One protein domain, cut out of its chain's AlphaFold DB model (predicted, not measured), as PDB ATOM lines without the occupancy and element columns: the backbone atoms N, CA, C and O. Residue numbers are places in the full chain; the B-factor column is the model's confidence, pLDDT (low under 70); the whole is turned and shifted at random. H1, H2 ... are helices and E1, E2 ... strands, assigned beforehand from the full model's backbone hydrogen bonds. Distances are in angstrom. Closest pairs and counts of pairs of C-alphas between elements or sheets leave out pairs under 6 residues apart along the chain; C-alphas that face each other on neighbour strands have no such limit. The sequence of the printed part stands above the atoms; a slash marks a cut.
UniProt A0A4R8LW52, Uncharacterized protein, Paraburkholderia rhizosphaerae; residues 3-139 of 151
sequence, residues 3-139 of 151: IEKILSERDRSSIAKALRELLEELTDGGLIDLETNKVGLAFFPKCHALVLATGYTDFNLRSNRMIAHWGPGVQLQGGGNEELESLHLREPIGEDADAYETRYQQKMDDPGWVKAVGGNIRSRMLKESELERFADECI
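AT A GLANCE: This is residues 3 to 139 of the 151 residues of an uncharacterized protein of Paraburkholderia rhizosphaerae (UniProt A0A4R8LW52). A small three-stranded sheet has H2 and H7 over one face, while the long helix H1 and helix H6 run roughly end to end past it and make most of the longest axis. H7 folds back from the end of H6 to pack on H1; H5 turns a corner at the far end of H6, and H3 lies across the sheet from these helices. The printed part has 137 residues, with seven named helices and three named strands in the order H1, H2, E1, E2, H3, E3, H4, H5, H6, H7. The sheet's order is E2, E1, E3, antiparallel throughout, and the class is mostly helix. The whole is compact, with a radius of gyration of the C-alphas of 15.9 A, yet elongated, spanning 51 by 33 by 22 A.

HOW THE PARTS SIT: E1, residues 39 to 44, is the inner strand. It forms a hairpin with E2, residues 49 to 54, with N 42 and O 51 2.8 A apart. On its other side is E3, residues 74 to 76, with N 74 and O 43 2.8 A apart. H3, residues 64 to 70, only just is on the sheet, with 5 pairs of C-alphas within 10 A, and only grazes it. E2, H3 and E3 form a split strand-helix-strand unit, two strands running the same way with E1 between them; its crossover is right-handed. H2, residues 28 to 35, stands up from the sheet over E1, at a height over the sheet of 8.8 A. On the same face, H7, residues 128 to 139, is over E3 and runs along it, at 17 degrees on the local plane. H1, residues 3 to 25, only grazes the sheet, with residues 15 to 22. H1 and H7 touch at a steep tilt of 58 degrees, opposite ways; their closest C-alphas, of Arg 12 and Ala 135, are 5.1 A apart. H6, residues 111 to 125, touches H2, with the C-alphas of Asp 28 and Gly 118 closest at 4.1 A. H1 and H6 only just touch, only at their ends, with 3 pairs of C-alphas within 8 A; the closest are those of Leu 23 and Arg 122, 6.9 A apart. H5, residues 97 to 108, and H6 touch only at the corner, and only just, with 3 such pairs; the closest C-alphas, of Met 108 and Val 114, are 6.1 A apart. H4, residues 82 to 86, touches no helix and is not on the sheet. In each of the seven helices every O i to N i+4 pair is within hydrogen-bond range.

IN THESE COORDINATES: H1 runs 33.5 A from C-alpha 3 at (121.007, 251.936, 275.244). E1 measures 16.5 A and E2 16.8 A. H6 measures 20.5 A, H5 16.3 A, and H7 16.5 A, ending at C-alpha 139 at (107.485, 249.661, 281.506).

THE WHOLE: The C-alphas farthest apart, of Ile 3 and Ala 99, are 52.4 A apart. The printed part has no cut and no long link. Residues 93 to 99, of which 97 to 99 belong to H5, stand free. Mean pLDDT of the printed part is 75.9; 44 residues are under 70, among them 3 to 10, 53 to 74 and 90 to 95.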
ATOM      1  N   ILE A   3     121.751 250.702 274.928       34.66
ATOM      2  CA  ILE A   3     121.007 251.936 275.244       34.66
ATOM      3  C   ILE A   3     119.598 251.627 275.775       34.66
ATOM      4  O   ILE A   3     119.166 252.282 276.716       34.66
ATOM      5  N   GLU A   4     118.943 250.575 275.279       42.66
ATOM      6  CA  GLU A   4     117.603 250.169 275.744       42.66
ATOM      7  C   GLU A   4     117.594 249.779 277.227       42.66
ATOM      8  O   GLU A   4     116.767 250.262 277.990       42.66
ATOM      9  N   LYS A   5     118.583 248.993 277.671       40.41
ATOM     10  CA  LYS A   5     118.648 248.494 279.054       40.41
ATOM     11  C   LYS A   5     118.945 249.584 280.097       40.41
ATOM     12  O   LYS A   5     118.487 249.497 281.225       40.41
ATOM     13  N   ILE A   6     119.713 250.613 279.729       33.00
ATOM     14  CA  ILE A   6     120.057 251.722 280.638       33.00
ATOM     15  C   ILE A   6     118.880 252.700 280.778       33.00
ATOM     16  O   ILE A   6     118.694 253.279 281.846       33.00
ATOM     17  N   LEU A   7     118.087 252.885 279.717       42.91
ATOM     18  CA  LEU A   7     116.859 253.677 279.779       42.91
ATOM     19  C   LEU A   7     115.795 252.957 280.618       42.91
ATOM     20  O   LEU A   7     115.274 253.568 281.544       42.91
ATOM     21  N   SER A   8     115.584 251.651 280.410       57.62
ATOM     22  CA  SER A   8     114.609 250.885 281.198       57.62
ATOM     23  C   SER A   8     114.973 250.789 282.685       57.62
ATOM     24  O   SER A   8     114.107 250.976 283.532       57.62
ATOM     25  N   GLU A   9     116.249 250.593 283.039       57.00
ATOM     26  CA  GLU A   9     116.697 250.595 284.445       57.00
ATOM     27  C   GLU A   9     116.532 251.977 285.113       57.00
ATOM     28  O   GLU A   9     116.136 252.067 286.281       57.00
ATOM     29  N   ARG A  10     116.787 253.070 284.377       57.50
ATOM     30  CA  ARG A  10     116.580 254.446 284.862       57.50
ATOM     31  C   ARG A  10     115.096 254.764 285.048       57.50
ATOM     32  O   ARG A  10     114.737 255.401 286.043       57.50
ATOM     33  N   ASP A  11     114.252 254.312 284.130       70.38
ATOM     34  CA  ASP A  11     112.805 254.501 284.196       70.38
ATOM     35  C   ASP A  11     112.205 253.667 285.333       70.38
ATOM     36  O   ASP A  11     111.425 254.200 286.119       70.38
ATOM     37  N   ARG A  12     112.678 252.429 285.534       79.31
ATOM     38  CA  ARG A  12     112.251 251.544 286.631       79.31
ATOM     39  C   ARG A  12     112.478 252.178 287.999       79.31
ATOM     40  O   ARG A  12     111.555 252.279 288.803       79.31
ATOM     41  N   SER A  13     113.702 252.648 288.256       81.94
ATOM     42  CA  SER A  13     114.053 253.283 289.534       81.94
ATOM     43  C   SER A  13     113.255 254.565 289.776       81.94
ATOM     44  O   SER A  13     112.803 254.817 290.894       81.94
ATOM     45  N   SER A  14     113.043 255.360 288.728       79.88
ATOM     46  CA  SER A  14     112.326 256.628 288.839       79.88
ATOM     47  C   SER A  14     110.821 256.405 289.081       79.88
ATOM     48  O   SER A  14     110.246 257.064 289.944       79.88
ATOM     49  N   ILE A  15     110.213 255.405 288.426       80.25
ATOM     50  CA  ILE A  15     108.829 254.966 288.683       80.25
ATOM     51  C   ILE A  15     108.676 254.452 290.113       80.25
ATOM     52  O   ILE A  15     107.794 254.906 290.838       80.25
ATOM     53  N   ALA A  16     109.550 253.537 290.543       85.75
ATOM     54  CA  ALA A  16     109.508 252.966 291.887       85.75
ATOM     55  C   ALA A  16     109.654 254.049 292.969       85.75
ATOM     56  O   ALA A  16     108.976 253.999 293.996       85.75
ATOM     57  N   LYS A  17     110.504 255.055 292.727       86.50
ATOM     58  CA  LYS A  17     110.661 256.210 293.615       86.50
ATOM     59  C   LYS A  17     109.396 257.072 293.664       86.50
ATOM     60  O   LYS A  17     108.930 257.361 294.759       86.50
ATOM     61  N   ALA A  18     108.829 257.440 292.516       81.31
ATOM     62  CA  ALA A  18     107.603 258.240 292.463       81.31
ATOM     63  C   ALA A  18     106.415 257.514 293.123       81.31
ATOM     64  O   ALA A  18     105.635 258.119 293.855       81.31
ATOM     65  N   LEU A  19     106.309 256.199 292.910       84.06
ATOM     66  CA  LEU A  19     105.303 255.358 293.553       84.06
ATOM     67  C   LEU A  19     105.496 255.313 295.074       84.06
ATOM     68  O   LEU A  19     104.527 255.444 295.814       84.06
ATOM     69  N   ARG A  20     106.738 255.164 295.546       89.94
ATOM     70  CA  ARG A  20     107.062 255.206 296.977       89.94
ATOM     71  C   ARG A  20     106.641 256.530 297.611       89.94
ATOM     72  O   ARG A  20     105.944 256.496 298.617       89.94
ATOM     73  N   GLU A  21     107.049 257.657 297.026       87.69
ATOM     74  CA  GLU A  21     106.732 258.996 297.543       87.69
ATOM     75  C   GLU A  21     105.212 259.181 297.678       87.69
ATOM     76  O   GLU A  21     104.728 259.557 298.743       87.69
ATOM     77  N   LEU A  22     104.438 258.782 296.662       84.62
ATOM     78  CA  LEU A  22     102.977 258.808 296.739       84.62
ATOM     79  C   LEU A  22     102.422 257.917 297.863       84.62
ATOM     80  O   LEU A  22     101.575 258.353 298.638       84.62
ATOM     81  N   LEU A  23     102.850 256.654 297.939       87.06
ATOM     82  CA  LEU A  23     102.343 255.698 298.931       87.06
ATOM     83  C   LEU A  23     102.693 256.108 300.371       87.06
ATOM     84  O   LEU A  23     101.985 255.745 301.313       87.06
ATOM     85  N   GLU A  24     103.785 256.846 300.558       90.81
ATOM     86  CA  GLU A  24     104.166 257.437 301.841       90.81
ATOM     87  C   GLU A  24     103.272 258.637 302.203       90.81
ATOM     88  O   GLU A  24     102.897 258.780 303.368       90.81
ATOM     89  N   GLU A  25     102.843 259.433 301.223       88.94
ATOM     90  CA  GLU A  25     101.959 260.591 301.429       88.94
ATOM     91  C   GLU A  25     100.472 260.235 301.584       88.94
ATOM     92  O   GLU A  25      99.725 260.971 302.235       88.94
ATOM     93  N   LEU A  26     100.022 259.112 301.015       88.50
ATOM     94  CA  LEU A  26      98.629 258.680 301.130       88.50
ATOM     95  C   LEU A  26      98.236 258.422 302.588       88.50
ATOM     96  O   LEU A  26      99.000 257.876 303.388       88.50
ATOM     97  N   THR A  27      96.999 258.778 302.932       93.62
ATOM     98  CA  THR A  27      96.395 258.373 304.203       93.62
ATOM     99  C   THR A  27      96.110 256.874 304.189       93.62
ATOM    100  O   THR A  27      95.990 256.258 303.131       93.62
ATOM    101  N   ASP A  28      95.949 256.278 305.368       94.19
ATOM    102  CA  ASP A  28      95.589 254.860 305.478       94.19
ATOM    103  C   ASP A  28      94.260 254.549 304.766       94.19
ATOM    104  O   ASP A  28      94.146 253.524 304.100       94.19
ATOM    105  N   GLY A  29      93.299 255.480 304.812       91.69
ATOM    106  CA  GLY A  29      92.061 255.394 304.034       91.69
ATOM    107  C   GLY A  29      92.291 255.480 302.523       91.69
ATOM    108  O   GLY A  29      91.757 254.663 301.789       91.69
ATOM    109  N   GLY A  30      93.160 256.385 302.058       88.94
ATOM    110  CA  GLY A  30      93.492 256.502 300.633       88.94
ATOM    111  C   GLY A  30      94.209 255.270 300.070       88.94
ATOM    112  O   GLY A  30      94.041 254.932 298.900       88.94
ATOM    113  N   LEU A  31      94.974 254.556 300.901       88.75
ATOM    114  CA  LEU A  31      95.548 253.256 300.539       88.75
ATOM    115  C   LEU A  31      94.472 252.174 300.394       88.75
ATOM    116  O   LEU A  31      94.550 251.359 299.479       88.75
ATOM    117  N   ILE A  32      93.460 252.175 301.265       89.88
ATOM    118  CA  ILE A  32      92.308 251.269 301.154       89.88
ATOM    119  C   ILE A  32      91.486 251.609 299.908       89.88
ATOM    120  O   ILE A  32      91.146 250.698 299.154       89.88
ATOM    121  N   ASP A  33      91.242 252.892 299.632       86.81
ATOM    122  CA  ASP A  33      90.564 253.331 298.409       86.81
ATOM    123  C   ASP A  33      91.303 252.830 297.152       86.81
ATOM    124  O   ASP A  33      90.672 252.420 296.176       86.81
ATOM    125  N   LEU A  34      92.641 252.845 297.166       82.25
ATOM    126  CA  LEU A  34      93.469 252.369 296.054       82.25
ATOM    127  C   LEU A  34      93.395 250.842 295.896       82.25
ATOM    128  O   LEU A  34      93.338 250.325 294.784       82.25
ATOM    129  N   GLU A  35      93.385 250.114 297.012       84.62
ATOM    130  CA  GLU A  35      93.341 248.645 297.078       84.62
ATOM    131  C   GLU A  35      91.950 248.053 296.770       84.62
ATOM    132  O   GLU A  35      91.837 246.865 296.442       84.62
ATOM    133  N   THR A  36      90.908 248.884 296.865       80.88
ATOM    134  CA  THR A  36      89.498 248.581 296.556       80.88
ATOM    135  C   THR A  36      89.021 249.186 295.234       80.88
ATOM    136  O   THR A  36      87.827 249.167 294.945       80.88
ATOM    137  N   ASN A  37      89.938 249.733 294.427       75.56
ATOM    138  CA  ASN A  37      89.652 250.364 293.133       75.56
ATOM    139  C   ASN A  37      88.663 251.555 293.191       75.56
ATOM    140  O   ASN A  37      88.159 251.997 292.155       75.56
ATOM    141  N   LYS A  38      88.407 252.127 294.376       77.62
ATOM    142  CA  LYS A  38      87.630 253.370 294.564       77.62
ATOM    143  C   LYS A  38      88.362 254.579 293.996       77.62
ATOM    144  O   LYS A  38      87.769 255.450 293.347       77.62
ATOM    145  N   VAL A  39      89.671 254.601 294.215       75.81
ATOM    146  CA  VAL A  39      90.602 255.425 293.456       75.81
ATOM    147  C   VAL A  39      91.475 254.512 292.628       75.81
ATOM    148  O   VAL A  39      91.733 253.364 292.981       75.81
ATOM    149  N   GLY A  40      91.960 255.037 291.522       72.69
ATOM    150  CA  GLY A  40      92.992 254.362 290.772       72.69
ATOM    151  C   GLY A  40      94.134 255.301 290.506       72.69
ATOM    152  O   GLY A  40      94.039 256.531 290.600       72.69
ATOM    153  N   LEU A  41      95.240 254.661 290.202       76.31
ATOM    154  CA  LEU A  41      96.524 255.285 290.085       76.31
ATOM    155  C   LEU A  41      97.029 255.045 288.668       76.31
ATOM    156  O   LEU A  41      96.812 253.984 288.086       76.31
ATOM    157  N   ALA A  42      97.655 256.047 288.071       75.69
ATOM    158  CA  ALA A  42      98.227 255.931 286.744       75.69
ATOM    159  C   ALA A  42      99.622 256.526 286.702       75.69
ATOM    160  O   ALA A  42      99.840 257.613 287.235       75.69
ATOM    161  N   PHE A  43     100.537 255.851 286.017       76.88
ATOM    162  CA  PHE A  43     101.832 256.416 285.664       76.88
ATOM    163  C   PHE A  43     101.874 256.760 284.174       76.88
ATOM    164  O   PHE A  43     101.437 255.973 283.336       76.88
ATOM    165  N   PHE A  44     102.413 257.930 283.842       74.69
ATOM    166  CA  PHE A  44     102.559 258.452 282.487       74.69
ATOM    167  C   PHE A  44     104.051 258.591 282.150       74.69
ATOM    168  O   PHE A  44     104.673 259.597 282.511       74.69
ATOM    169  N   PRO A  45     104.642 257.610 281.441       68.38
ATOM    170  CA  PRO A  45     106.085 257.560 281.198       68.38
ATOM    171  C   PRO A  45     106.632 258.763 280.435       68.38
ATOM    172  O   PRO A  45     107.687 259.285 280.787       68.38
ATOM    173  N   LYS A  46     105.888 259.265 279.439       68.94
ATOM    174  CA  LYS A  46     106.323 260.385 278.586       68.94
ATOM    175  C   LYS A  46     106.650 261.655 279.374       68.94
ATOM    176  O   LYS A  46     107.573 262.379 279.015       68.94
ATOM    177  N   CYS A  47     105.869 261.945 280.408       70.50
ATOM    178  CA  CYS A  47     106.003 263.145 281.232       70.50
ATOM    179  C   CYS A  47     106.486 262.841 282.653       70.50
ATOM    180  O   CYS A  47     106.550 263.758 283.468       70.50
ATOM    181  N   HIS A  48     106.805 261.579 282.945       69.56
ATOM    182  CA  HIS A  48     107.213 261.120 284.266       69.56
ATOM    183  C   HIS A  48     106.233 261.542 285.378       69.56
ATOM    184  O   HIS A  48     106.640 262.009 286.439       69.56
ATOM    185  N   ALA A  49     104.932 261.438 285.099       70.00
ATOM    186  CA  ALA A  49     103.884 261.906 286.000       70.00
ATOM    187  C   ALA A  49     103.096 260.738 286.579       70.00
ATOM    188  O   ALA A  49     102.860 259.738 285.903       70.00
ATOM    189  N   LEU A  50     102.644 260.903 287.814       75.06
ATOM    190  CA  LEU A  50     101.786 259.956 288.495       75.06
ATOM    191  C   LEU A  50     100.489 260.667 288.903       75.06
ATOM    192  O   LEU A  50     100.518 261.795 289.392       75.06
ATOM    193  N   VAL A  51      99.350 260.036 288.627       73.12
ATOM    194  CA  VAL A  51      98.018 260.632 288.782       73.12
ATOM    195  C   VAL A  51      97.135 259.703 289.594       73.12
ATOM    196  O   VAL A  51      96.961 258.542 289.235       73.12
ATOM    197  N   LEU A  52      96.538 260.249 290.649       73.25
ATOM    198  CA  LEU A  52      95.485 259.613 291.431       73.25
ATOM    199  C   LEU A  52      94.130 260.191 290.998       73.25
ATOM    200  O   LEU A  52      93.975 261.412 290.951       73.25
ATOM    201  N   ALA A  53      93.157 259.338 290.685       68.81
ATOM    202  CA  ALA A  53      91.818 259.769 290.287       68.81
ATOM    203  C   ALA A  53      90.726 258.961 291.004       68.81
ATOM    204  O   ALA A  53      90.775 257.732 291.047       68.81
ATOM    205  N   THR A  54      89.724 259.662 291.542       64.75
ATOM    206  CA  THR A  54      88.477 259.084 292.075       64.75
ATOM    207  C   THR A  54      87.568 258.643 290.928       64.75
ATOM    208  O   THR A  54      87.408 259.407 289.974       64.75
ATOM    209  N   GLY A  55      86.949 257.460 291.017       55.38
ATOM    210  CA  GLY A  55      86.098 256.939 289.932       55.38
ATOM    211  C   GLY A  55      86.917 256.407 288.757       55.38
ATOM    212  O   GLY A  55      86.607 256.647 287.595       55.38
ATOM    213  N   TYR A  56      88.021 255.724 289.058       51.84
ATOM    214  CA  TYR A  56      88.996 255.317 288.053       51.84
ATOM    215  C   TYR A  56      88.457 254.345 287.002       51.84
ATOM    216  O   TYR A  56      88.921 254.335 285.867       51.84
ATOM    217  N   THR A  57      87.439 253.565 287.344       50.62
ATOM    218  CA  THR A  57      86.687 252.752 286.384       50.62
ATOM    219  C   THR A  57      86.101 253.583 285.231       50.62
ATOM    220  O   THR A  57      86.027 253.076 284.113       50.62
ATOM    221  N   ASP A  58      85.803 254.871 285.450       45.44
ATOM    222  CA  ASP A  58      85.411 255.841 284.411       45.44
ATOM    223  C   ASP A  58      86.609 256.591 283.795       45.44
ATOM    224  O   ASP A  58      86.497 257.266 282.763       45.44
ATOM    225  N   PHE A  59      87.788 256.479 284.411       53.62
ATOM    226  CA  PHE A  59      89.026 257.108 283.972       53.62
ATOM    227  C   PHE A  59      89.624 256.313 282.813       53.62
ATOM    228  O   PHE A  59      90.539 255.504 282.952       53.62
ATOM    229  N   ASN A  60      89.094 256.557 281.615       60.47
ATOM    230  CA  ASN A  60      89.618 255.956 280.400       60.47
ATOM    231  C   ASN A  60      91.008 256.544 280.084       60.47
ATOM    232  O   ASN A  60      91.139 257.526 279.342       60.47
ATOM    233  N   LEU A  61      92.054 255.919 280.633       57.47
ATOM    234  CA  LEU A  61      93.463 256.216 280.349       57.47
ATOM    235  C   LEU A  61      93.806 256.150 278.860       57.47
ATOM    236  O   LEU A  61      94.809 256.714 278.430       57.47
ATOM    237  N   ARG A  62      92.966 255.466 278.077       54.72
ATOM    238  CA  ARG A  62      93.090 255.354 276.626       54.72
ATOM    239  C   ARG A  62      92.281 256.406 275.872       54.72
ATOM    240  O   ARG A  62      92.196 256.350 274.651       54.72
ATOM    241  N   SER A  63      91.657 257.367 276.559       62.09
ATOM    242  CA  SER A  63      90.971 258.456 275.871       62.09
ATOM    243  C   SER A  63      91.982 259.305 275.098       62.09
ATOM    244  O   SER A  63      93.018 259.714 275.628       62.09
ATOM    245  N   ASN A  64      91.651 259.632 273.846       56.50
ATOM    246  CA  ASN A  64      92.525 260.414 272.965       56.50
ATOM    247  C   ASN A  64      92.971 261.742 273.597       56.50
ATOM    248  O   ASN A  64      94.074 262.208 273.337       56.50
ATOM    249  N   ARG A  65      92.137 262.344 274.457       62.44
ATOM    250  CA  ARG A  65      92.464 263.584 275.173       62.44
ATOM    251  C   ARG A  65      93.561 263.385 276.222       62.44
ATOM    252  O   ARG A  65      94.435 264.240 276.334       62.44
ATOM    253  N   MET A  66      93.528 262.280 276.967       65.00
ATOM    254  CA  MET A  66      94.561 261.950 277.952       65.00
ATOM    255  C   MET A  66      95.863 261.559 277.259       65.00
ATOM    256  O   MET A  66      96.908 262.113 277.592       65.00
ATOM    257  N   ILE A  67      95.783 260.715 276.226       61.62
ATOM    258  CA  ILE A  67      96.944 260.309 275.423       61.62
ATOM    259  C   ILE A  67      97.610 261.524 274.764       61.62
ATOM    260  O   ILE A  67      98.832 261.662 274.813       61.62
ATOM    261  N   ALA A  68      96.830 262.446 274.192       59.28
ATOM    262  CA  ALA A  68      97.374 263.645 273.559       59.28
ATOM    263  C   ALA A  68      98.103 264.570 274.551       59.28
ATOM    264  O   ALA A  68      99.071 265.224 274.166       59.28
ATOM    265  N   HIS A  69      97.654 264.630 275.810       62.62
ATOM    266  CA  HIS A  69      98.212 265.541 276.812       62.62
ATOM    267  C   HIS A  69      99.367 264.924 277.615       62.62
ATOM    268  O   HIS A  69     100.402 265.562 277.784       62.62
ATOM    269  N   TRP A  70      99.221 263.678 278.071       62.56
ATOM    270  CA  TRP A  70     100.154 263.014 278.990       62.56
ATOM    271  C   TRP A  70     100.906 261.831 278.352       62.56
ATOM    272  O   TRP A  70     101.888 261.343 278.907       62.56
ATOM    273  N   GLY A  71     100.496 261.391 277.159       63.38
ATOM    274  CA  GLY A  71     100.866 260.082 276.614       63.38
ATOM    275  C   GLY A  71      99.967 258.966 277.167       63.38
ATOM    276  O   GLY A  71      99.127 259.220 278.031       63.38
ATOM    277  N   PRO A  72     100.090 257.732 276.659       64.44
ATOM    278  CA  PRO A  72      99.392 256.583 277.233       64.44
ATOM    279  C   PRO A  72      99.860 256.375 278.684       64.44
ATOM    280  O   PRO A  72     101.055 256.409 278.988       64.44
ATOM    281  N   GLY A  73      98.896 256.215 279.588       66.56
ATOM    282  CA  GLY A  73      99.149 255.923 280.996       66.56
ATOM    283  C   GLY A  73      99.030 254.431 281.282       66.56
ATOM    284  O   GLY A  73      98.294 253.721 280.596       66.56
ATOM    285  N   VAL A  74      99.721 253.967 282.318       68.44
ATOM    286  CA  VAL A  74      99.587 252.603 282.836       68.44
ATOM    287  C   VAL A  74      98.809 252.629 284.136       68.44
ATOM    288  O   VAL A  74      99.179 253.364 285.050       68.44
ATOM    289  N   GLN A  75      97.740 251.834 284.203       70.44
ATOM    290  CA  GLN A  75      96.957 251.666 285.419       70.44
ATOM    291  C   GLN A  75      97.727 250.868 286.456       70.44
ATOM    292  O   GLN A  75      98.205 249.770 286.188       70.44
ATOM    293  N   LEU A  76      97.749 251.408 287.661       67.38
ATOM    294  CA  LEU A  76      98.145 250.731 288.874       67.38
ATOM    295  C   LEU A  76      96.857 250.376 289.620       67.38
ATOM    296  O   LEU A  76      96.151 251.254 290.120       67.38
ATOM    297  N   GLN A  77      96.524 249.085 289.632       64.50
ATOM    298  CA  GLN A  77      95.475 248.548 290.495       64.50
ATOM    299  C   GLN A  77      96.101 248.129 291.820       64.50
ATOM    300  O   GLN A  77      97.126 247.443 291.842       64.50
ATOM    301  N   GLY A  78      95.485 248.535 292.928       56.72
ATOM    302  CA  GLY A  78      95.791 247.926 294.212       56.72
ATOM    303  C   GLY A  78      95.223 246.501 294.247       56.72
ATOM    304  O   GLY A  78      94.107 246.241 293.807       56.72
ATOM    305  N   GLY A  79      96.026 245.541 294.706       62.19
ATOM    306  CA  GLY A  79      95.787 244.105 294.524       62.19
ATOM    307  C   GLY A  79      96.556 243.282 295.559       62.19
ATOM    308  O   GLY A  79      97.679 243.649 295.872       62.19
ATOM    309  N   GLY A  80      95.997 242.181 296.079       61.16
ATOM    310  CA  GLY A  80      96.620 241.259 297.046       61.16
ATOM    311  C   GLY A  80      96.363 241.448 298.560       61.16
ATOM    312  O   GLY A  80      97.208 241.013 299.339       61.16
ATOM    313  N   ASN A  81      95.257 242.065 299.009       73.50
ATOM    314  CA  ASN A  81      94.878 242.084 300.431       73.50
ATOM    315  C   ASN A  81      93.712 241.112 300.705       73.50
ATOM    316  O   ASN A  81      92.569 241.393 300.343       73.50
ATOM    317  N   GLU A  82      94.019 239.987 301.357       76.44
ATOM    318  CA  GLU A  82      93.066 238.910 301.680       76.44
ATOM    319  C   GLU A  82      91.913 239.379 302.581       76.44
ATOM    320  O   GLU A  82      90.790 238.890 302.466       76.44
ATOM    321  N   GLU A  83      92.156 240.359 303.457       78.69
ATOM    322  CA  GLU A  83      91.125 240.888 304.349       78.69
ATOM    323  C   GLU A  83      90.044 241.632 303.555       78.69
ATOM    324  O   GLU A  83      88.853 241.394 303.757       78.69
ATOM    325  N   LEU A  84      90.436 242.466 302.588       78.81
ATOM    326  CA  LEU A  84      89.488 243.172 301.717       78.81
ATOM    327  C   LEU A  84      88.713 242.216 300.803       78.81
ATOM    328  O   LEU A  84      87.532 242.444 300.540       78.81
ATOM    329  N   GLU A  85      89.356 241.140 300.347       77.81
ATOM    330  CA  GLU A  85      88.691 240.076 299.587       77.81
ATOM    331  C   GLU A  85      87.643 239.354 300.436       77.81
ATOM    332  O   GLU A  85      86.499 239.219 300.005       77.81
ATOM    333  N   SER A  86      87.992 238.975 301.670       77.94
ATOM    334  CA  SER A  86      87.074 238.311 302.605       77.94
ATOM    335  C   SER A  86      85.854 239.164 302.975       77.94
ATOM    336  O   SER A  86      84.792 238.633 303.294       77.94
ATOM    337  N   LEU A  87      85.995 240.491 302.915       76.38
ATOM    338  CA  LEU A  87      84.934 241.456 303.197       76.38
ATOM    339  C   LEU A  87      84.146 241.869 301.943       76.38
ATOM    340  O   LEU A  87      83.235 242.692 302.047       76.38
ATOM    341  N   HIS A  88      84.474 241.311 300.772       74.88
ATOM    342  CA  HIS A  88      83.878 241.672 299.484       74.88
ATOM    343  C   HIS A  88      83.977 243.179 299.186       74.88
ATOM    344  O   HIS A  88      83.011 243.800 298.746       74.88
ATOM    345  N   LEU A  89      85.143 243.780 299.457       78.50
ATOM    346  CA  LEU A  89      85.372 245.221 299.284       78.50
ATOM    347  C   LEU A  89      86.124 245.586 297.993       78.50
ATOM    348  O   LEU A  89      86.290 246.768 297.714       78.50
ATOM    349  N   ARG A  90      86.551 244.608 297.185       67.06
ATOM    350  CA  ARG A  90      87.385 244.853 295.995       67.06
ATOM    351  C   ARG A  90      86.667 245.328 294.741       67.06
ATOM    352  O   ARG A  90      87.298 246.004 293.944       67.06
ATOM    353  N   GLU A  91      85.411 244.953 294.542       62.56
ATOM    354  CA  GLU A  91      84.632 245.371 293.375       62.56
ATOM    355  C   GLU A  91      83.191 244.850 293.499       62.56
ATOM    356  O   GLU A  91      83.000 243.683 293.859       62.56
ATOM    357  N   PRO A  92      82.165 245.649 293.160       54.75
ATOM    358  CA  PRO A  92      80.792 245.173 293.061       54.75
ATOM    359  C   PRO A  92      80.582 244.462 291.712       54.75
ATOM    360  O   PRO A  92      79.859 244.950 290.846       54.75
ATOM    361  N   ILE A  93      81.215 243.307 291.473       52.97
ATOM    362  CA  ILE A  93      80.846 242.496 290.298       52.97
ATOM    363  C   ILE A  93      79.567 241.724 290.635       52.97
ATOM    364  O   ILE A  93      79.603 240.664 291.256       52.97
ATOM    365  N   GLY A  94      78.428 242.263 290.194       56.59
ATOM    366  CA  GLY A  94      77.123 241.595 290.269       56.59
ATOM    367  C   GLY A  94      76.376 241.753 291.595       56.59
ATOM    368  O   GLY A  94      75.350 241.103 291.786       56.59
ATOM    369  N   GLU A  95      76.864 242.611 292.489       62.78
ATOM    370  CA  GLU A  95      76.191 242.970 293.736       62.78
ATOM    371  C   GLU A  95      75.440 244.303 293.611       62.78
ATOM    372  O   GLU A  95      75.786 245.152 292.789       62.78
ATOM    373  N   ASP A  96      74.413 244.485 294.442       75.69
ATOM    374  CA  ASP A  96      73.779 245.781 294.676       75.69
ATOM    375  C   ASP A  96      74.827 246.814 295.135       75.69
ATOM    376  O   ASP A  96      75.444 246.671 296.197       75.69
ATOM    377  N   ALA A  97      75.037 247.848 294.316       77.69
ATOM    378  CA  ALA A  97      76.024 248.895 294.560       77.69
ATOM    379  C   ALA A  97      75.807 249.586 295.917       77.69
ATOM    380  O   ALA A  97      76.782 249.932 296.585       77.69
ATOM    381  N   ASP A  98      74.553 249.707 296.362       82.50
ATOM    382  CA  ASP A  98      74.210 250.337 297.638       82.50
ATOM    383  C   ASP A  98      74.629 249.462 298.830       82.50
ATOM    384  O   ASP A  98      75.098 249.962 299.858       82.50
ATOM    385  N   ALA A  99      74.507 248.137 298.696       82.94
ATOM    386  CA  ALA A  99      74.925 247.186 299.722       82.94
ATOM    387  C   ALA A  99      76.453 247.160 299.872       82.94
ATOM    388  O   ALA A  99      76.966 247.151 300.996       82.94
ATOM    389  N   TYR A 100      77.172 247.192 298.747       83.38
ATOM    390  CA  TYR A 100      78.624 247.337 298.726       83.38
ATOM    391  C   TYR A 100      79.065 248.654 299.385       83.38
ATOM    392  O   TYR A 100      79.882 248.625 300.307       83.38
ATOM    393  N   GLU A 101      78.474 249.786 298.984       84.56
ATOM    394  CA  GLU A 101      78.810 251.105 299.536       84.56
ATOM    395  C   GLU A 101      78.572 251.164 301.043       84.56
ATOM    396  O   GLU A 101      79.408 251.652 301.801       84.56
ATOM    397  N   THR A 102      77.455 250.592 301.496       88.31
ATOM    398  CA  THR A 102      77.112 250.540 302.917       88.31
ATOM    399  C   THR A 102      78.167 249.780 303.721       88.31
ATOM    400  O   THR A 102      78.608 250.266 304.763       88.31
ATOM    401  N   ARG A 103      78.605 248.600 303.261       88.25
ATOM    402  CA  ARG A 103      79.648 247.826 303.960       88.25
ATOM    403  C   ARG A 103      81.000 248.520 303.927       88.25
ATOM    404  O   ARG A 103      81.717 248.490 304.928       88.25
ATOM    405  N   TYR A 104      81.341 249.124 302.790       89.25
ATOM    406  CA  TYR A 104      82.563 249.899 302.644       89.25
ATOM    407  C   TYR A 104      82.598 251.039 303.665       89.25
ATOM    408  O   TYR A 104      83.516 251.106 304.483       89.25
ATOM    409  N   GLN A 105      81.547 251.861 303.702       91.56
ATOM    410  CA  GLN A 105      81.460 252.994 304.618       91.56
ATOM    411  C   GLN A 105      81.489 252.554 306.085       91.56
ATOM    412  O   GLN A 105      82.239 253.120 306.874       91.56
ATOM    413  N   GLN A 106      80.768 251.485 306.443       92.94
ATOM    414  CA  GLN A 106      80.794 250.928 307.802       92.94
ATOM    415  C   GLN A 106      82.208 250.572 308.277       92.94
ATOM    416  O   GLN A 106      82.506 250.697 309.464       92.94
ATOM    417  N   LYS A 107      83.075 250.104 307.373       92.56
ATOM    418  CA  LYS A 107      84.475 249.801 307.687       92.56
ATOM    419  C   LYS A 107      85.345 251.050 307.723       92.56
ATOM    420  O   LYS A 107      86.170 251.176 308.623       92.56
ATOM    421  N   MET A 108      85.132 251.982 306.801       93.00
ATOM    422  CA  MET A 108      85.852 253.259 306.770       93.00
ATOM    423  C   MET A 108      85.533 254.159 307.976       93.00
ATOM    424  O   MET A 108      86.373 254.968 308.369       93.00
ATOM    425  N   ASP A 109      84.373 253.970 308.609       95.38
ATOM    426  CA  ASP A 109      83.981 254.646 309.851       95.38
ATOM    427  C   ASP A 109      84.675 254.075 311.108       95.38
ATOM    428  O   ASP A 109      84.608 254.688 312.176       95.38
ATOM    429  N   ASP A 110      85.358 252.926 311.010       96.62
ATOM    430  CA  ASP A 110      86.165 252.349 312.089       96.62
ATOM    431  C   ASP A 110      87.639 252.793 311.956       96.62
ATOM    432  O   ASP A 110      88.412 252.198 311.196       96.62
ATOM    433  N   PRO A 111      88.097 253.804 312.723       95.81
ATOM    434  CA  PRO A 111      89.465 254.309 312.614       95.81
ATOM    435  C   PRO A 111      90.521 253.288 313.059       95.81
ATOM    436  O   PRO A 111      91.678 253.378 312.640       95.81
ATOM    437  N   GLY A 112      90.155 252.330 313.919       96.19
ATOM    438  CA  GLY A 112      91.047 251.252 314.338       96.19
ATOM    439  C   GLY A 112      91.301 250.281 313.191       96.19
ATOM    440  O   GLY A 112      92.453 249.935 312.920       96.19
ATOM    441  N   TRP A 113      90.235 249.912 312.482       94.94
ATOM    442  CA  TRP A 113      90.311 249.080 311.287       94.94
ATOM    443  C   TRP A 113      91.063 249.779 310.150       94.94
ATOM    444  O   TRP A 113      92.021 249.210 309.629       94.94
ATOM    445  N   VAL A 114      90.721 251.036 309.832       95.94
ATOM    446  CA  VAL A 114      91.390 251.819 308.774       95.94
ATOM    447  C   VAL A 114      92.897 251.884 309.007       95.94
ATOM    448  O   VAL A 114      93.681 251.612 308.101       95.94
ATOM    449  N   LYS A 115      93.318 252.181 310.241       95.62
ATOM    450  CA  LYS A 115      94.740 252.246 310.590       95.62
ATOM    451  C   LYS A 115      95.436 250.889 310.467       95.62
ATOM    452  O   LYS A 115      96.564 250.820 309.982       95.62
ATOM    453  N   ALA A 116      94.792 249.813 310.919       93.94
ATOM    454  CA  ALA A 116      95.364 248.470 310.850       93.94
ATOM    455  C   ALA A 116      95.523 247.999 309.396       93.94
ATOM    456  O   ALA A 116      96.612 247.594 308.986       93.94
ATOM    457  N   VAL A 117      94.459 248.104 308.599       92.31
ATOM    458  CA  VAL A 117      94.444 247.641 307.210       92.31
ATOM    459  C   VAL A 117      95.297 248.534 306.317       92.31
ATOM    460  O   VAL A 117      96.145 248.019 305.589       92.31
ATOM    461  N   GLY A 118      95.156 249.858 306.413       92.56
ATOM    462  CA  GLY A 118      95.984 250.796 305.654       92.56
ATOM    463  C   GLY A 118      97.472 250.659 305.989       92.56
ATOM    464  O   GLY A 118      98.306 250.631 305.084       92.56
ATOM    465  N   GLY A 119      97.819 250.441 307.263       91.88
ATOM    466  CA  GLY A 119      99.193 250.147 307.680       91.88
ATOM    467  C   GLY A 119      99.750 248.843 307.092       91.88
ATOM    468  O   GLY A 119     100.906 248.806 306.651       91.88
ATOM    469  N   ASN A 120      98.934 247.788 307.023       91.56
ATOM    470  CA  ASN A 120      99.304 246.520 306.388       91.56
ATOM    471  C   ASN A 120      99.509 246.680 304.874       91.56
ATOM    472  O   ASN A 120     100.508 246.198 304.333       91.56
ATOM    473  N   ILE A 121      98.604 247.399 304.199       90.31
ATOM    474  CA  ILE A 121      98.709 247.720 302.768       90.31
ATOM    475  C   ILE A 121      99.998 248.496 302.508       90.31
ATOM    476  O   ILE A 121     100.805 248.068 301.684       90.31
ATOM    477  N   ARG A 122     100.248 249.566 303.270       90.94
ATOM    478  CA  ARG A 122     101.467 250.375 303.157       90.94
ATOM    479  C   ARG A 122     102.720 249.520 303.297       90.94
ATOM    480  O   ARG A 122     103.599 249.556 302.441       90.94
ATOM    481  N   SER A 123     102.783 248.712 304.354       91.56
ATOM    482  CA  SER A 123     103.936 247.856 304.649       91.56
ATOM    483  C   SER A 123     104.212 246.843 303.540       91.56
ATOM    484  O   SER A 123     105.361 246.473 303.312       91.56
ATOM    485  N   ARG A 124     103.167 246.382 302.849       90.62
ATOM    486  CA  ARG A 124     103.271 245.480 301.704       90.62
ATOM    487  C   ARG A 124     103.706 246.219 300.442       90.62
ATOM    488  O   ARG A 124     104.688 245.806 299.838       90.62
ATOM    489  N   MET A 125     103.024 247.302 300.070       87.00
ATOM    490  CA  MET A 125     103.285 248.040 298.828       87.00
ATOM    491  C   MET A 125     104.637 248.764 298.829       87.00
ATOM    492  O   MET A 125     105.233 248.927 297.772       87.00
ATOM    493  N   LEU A 126     105.156 249.157 300.000       90.69
ATOM    494  CA  LEU A 126     106.481 249.779 300.132       90.69
ATOM    495  C   LEU A 126     107.648 248.780 300.139       90.69
ATOM    496  O   LEU A 126     108.812 249.205 300.203       90.69
ATOM    497  N   LYS A 127     107.373 247.467 300.072       91.94
ATOM    498  CA  LYS A 127     108.422 246.466 299.854       91.94
ATOM    499  C   LYS A 127     109.094 246.746 298.520       91.94
ATOM    500  O   LYS A 127     108.426 246.932 297.509       91.94
ATOM    501  N   GLU A 128     110.421 246.724 298.519       90.25
ATOM    502  CA  GLU A 128     111.221 246.986 297.320       90.25
ATOM    503  C   GLU A 128     110.816 246.077 296.155       90.25
ATOM    504  O   GLU A 128     110.582 246.566 295.059       90.25
ATOM    505  N   SER A 129     110.590 244.787 296.423       89.06
ATOM    506  CA  SER A 129     110.119 243.825 295.422       89.06
ATOM    507  C   SER A 129     108.761 244.178 294.808       89.06
ATOM    508  O   SER A 129     108.542 243.901 293.635       89.06
ATOM    509  N   GLU A 130     107.846 244.773 295.580       86.44
ATOM    510  CA  GLU A 130     106.541 245.196 295.060       86.44
ATOM    511  C   GLU A 130     106.688 246.443 294.192       86.44
ATOM    512  O   GLU A 130     106.216 246.451 293.061       86.44
ATOM    513  N   LEU A 131     107.403 247.464 294.675       86.69
ATOM    514  CA  LEU A 131     107.668 248.686 293.909       86.69
ATOM    515  C   LEU A 131     108.369 248.390 292.579       86.69
ATOM    516  O   LEU A 131     108.031 248.969 291.550       86.69
ATOM    517  N   GLU A 132     109.332 247.471 292.603       86.69
ATOM    518  CA  GLU A 132     110.038 247.000 291.422       86.69
ATOM    519  C   GLU A 132     109.124 246.257 290.445       86.69
ATOM    520  O   GLU A 132     109.135 246.567 289.254       86.69
ATOM    521  N   ARG A 133     108.295 245.327 290.943       84.25
ATOM    522  CA  ARG A 133     107.296 244.621 290.128       84.25
ATOM    523  C   ARG A 133     106.343 245.609 289.451       84.25
ATOM    524  O   ARG A 133     106.090 245.489 288.256       84.25
ATOM    525  N   PHE A 134     105.856 246.612 290.182       79.12
ATOM    526  CA  PHE A 134     104.989 247.656 289.628       79.12
ATOM    527  C   PHE A 134     105.686 248.497 288.559       79.12
ATOM    528  O   PHE A 134     105.087 248.832 287.536       79.12
ATOM    529  N   ALA A 135     106.952 248.847 288.783       82.12
ATOM    530  CA  ALA A 135     107.732 249.584 287.804       82.12
ATOM    531  C   ALA A 135     107.923 248.775 286.509       82.12
ATOM    532  O   ALA A 135     107.781 249.334 285.422       82.12
ATOM    533  N   ASP A 136     108.155 247.465 286.616       81.62
ATOM    534  CA  ASP A 136     108.255 246.568 285.458       81.62
ATOM    535  C   ASP A 136     106.932 246.465 284.689       81.62
ATOM    536  O   ASP A 136     106.927 246.545 283.462       81.62
ATOM    537  N   GLU A 137     105.802 246.355 285.391       78.12
ATOM    538  CA  GLU A 137     104.468 246.352 284.776       78.12
ATOM    539  C   GLU A 137     104.185 247.657 284.018       78.12
ATOM    540  O   GLU A 137     103.655 247.628 282.904       78.12
ATOM    541  N   CYS A 138     104.604 248.797 284.578       74.81
ATOM    542  CA  CYS A 138     104.525 250.095 283.907       74.81
ATOM    543  C   CYS A 138     105.357 250.146 282.625       74.81
ATOM    544  O   CYS A 138     104.874 250.598 281.586       74.81
ATOM    545  N   ILE A 139     106.601 249.676 282.677       77.62
ATOM    546  CA  ILE A 139     107.485 249.661 281.506       77.62
ATOM    547  C   ILE A 139     106.913 248.739 280.425       77.62
ATOM    548  O   ILE A 139     106.755 249.161 279.280       77.62
TER     549      ILE A 139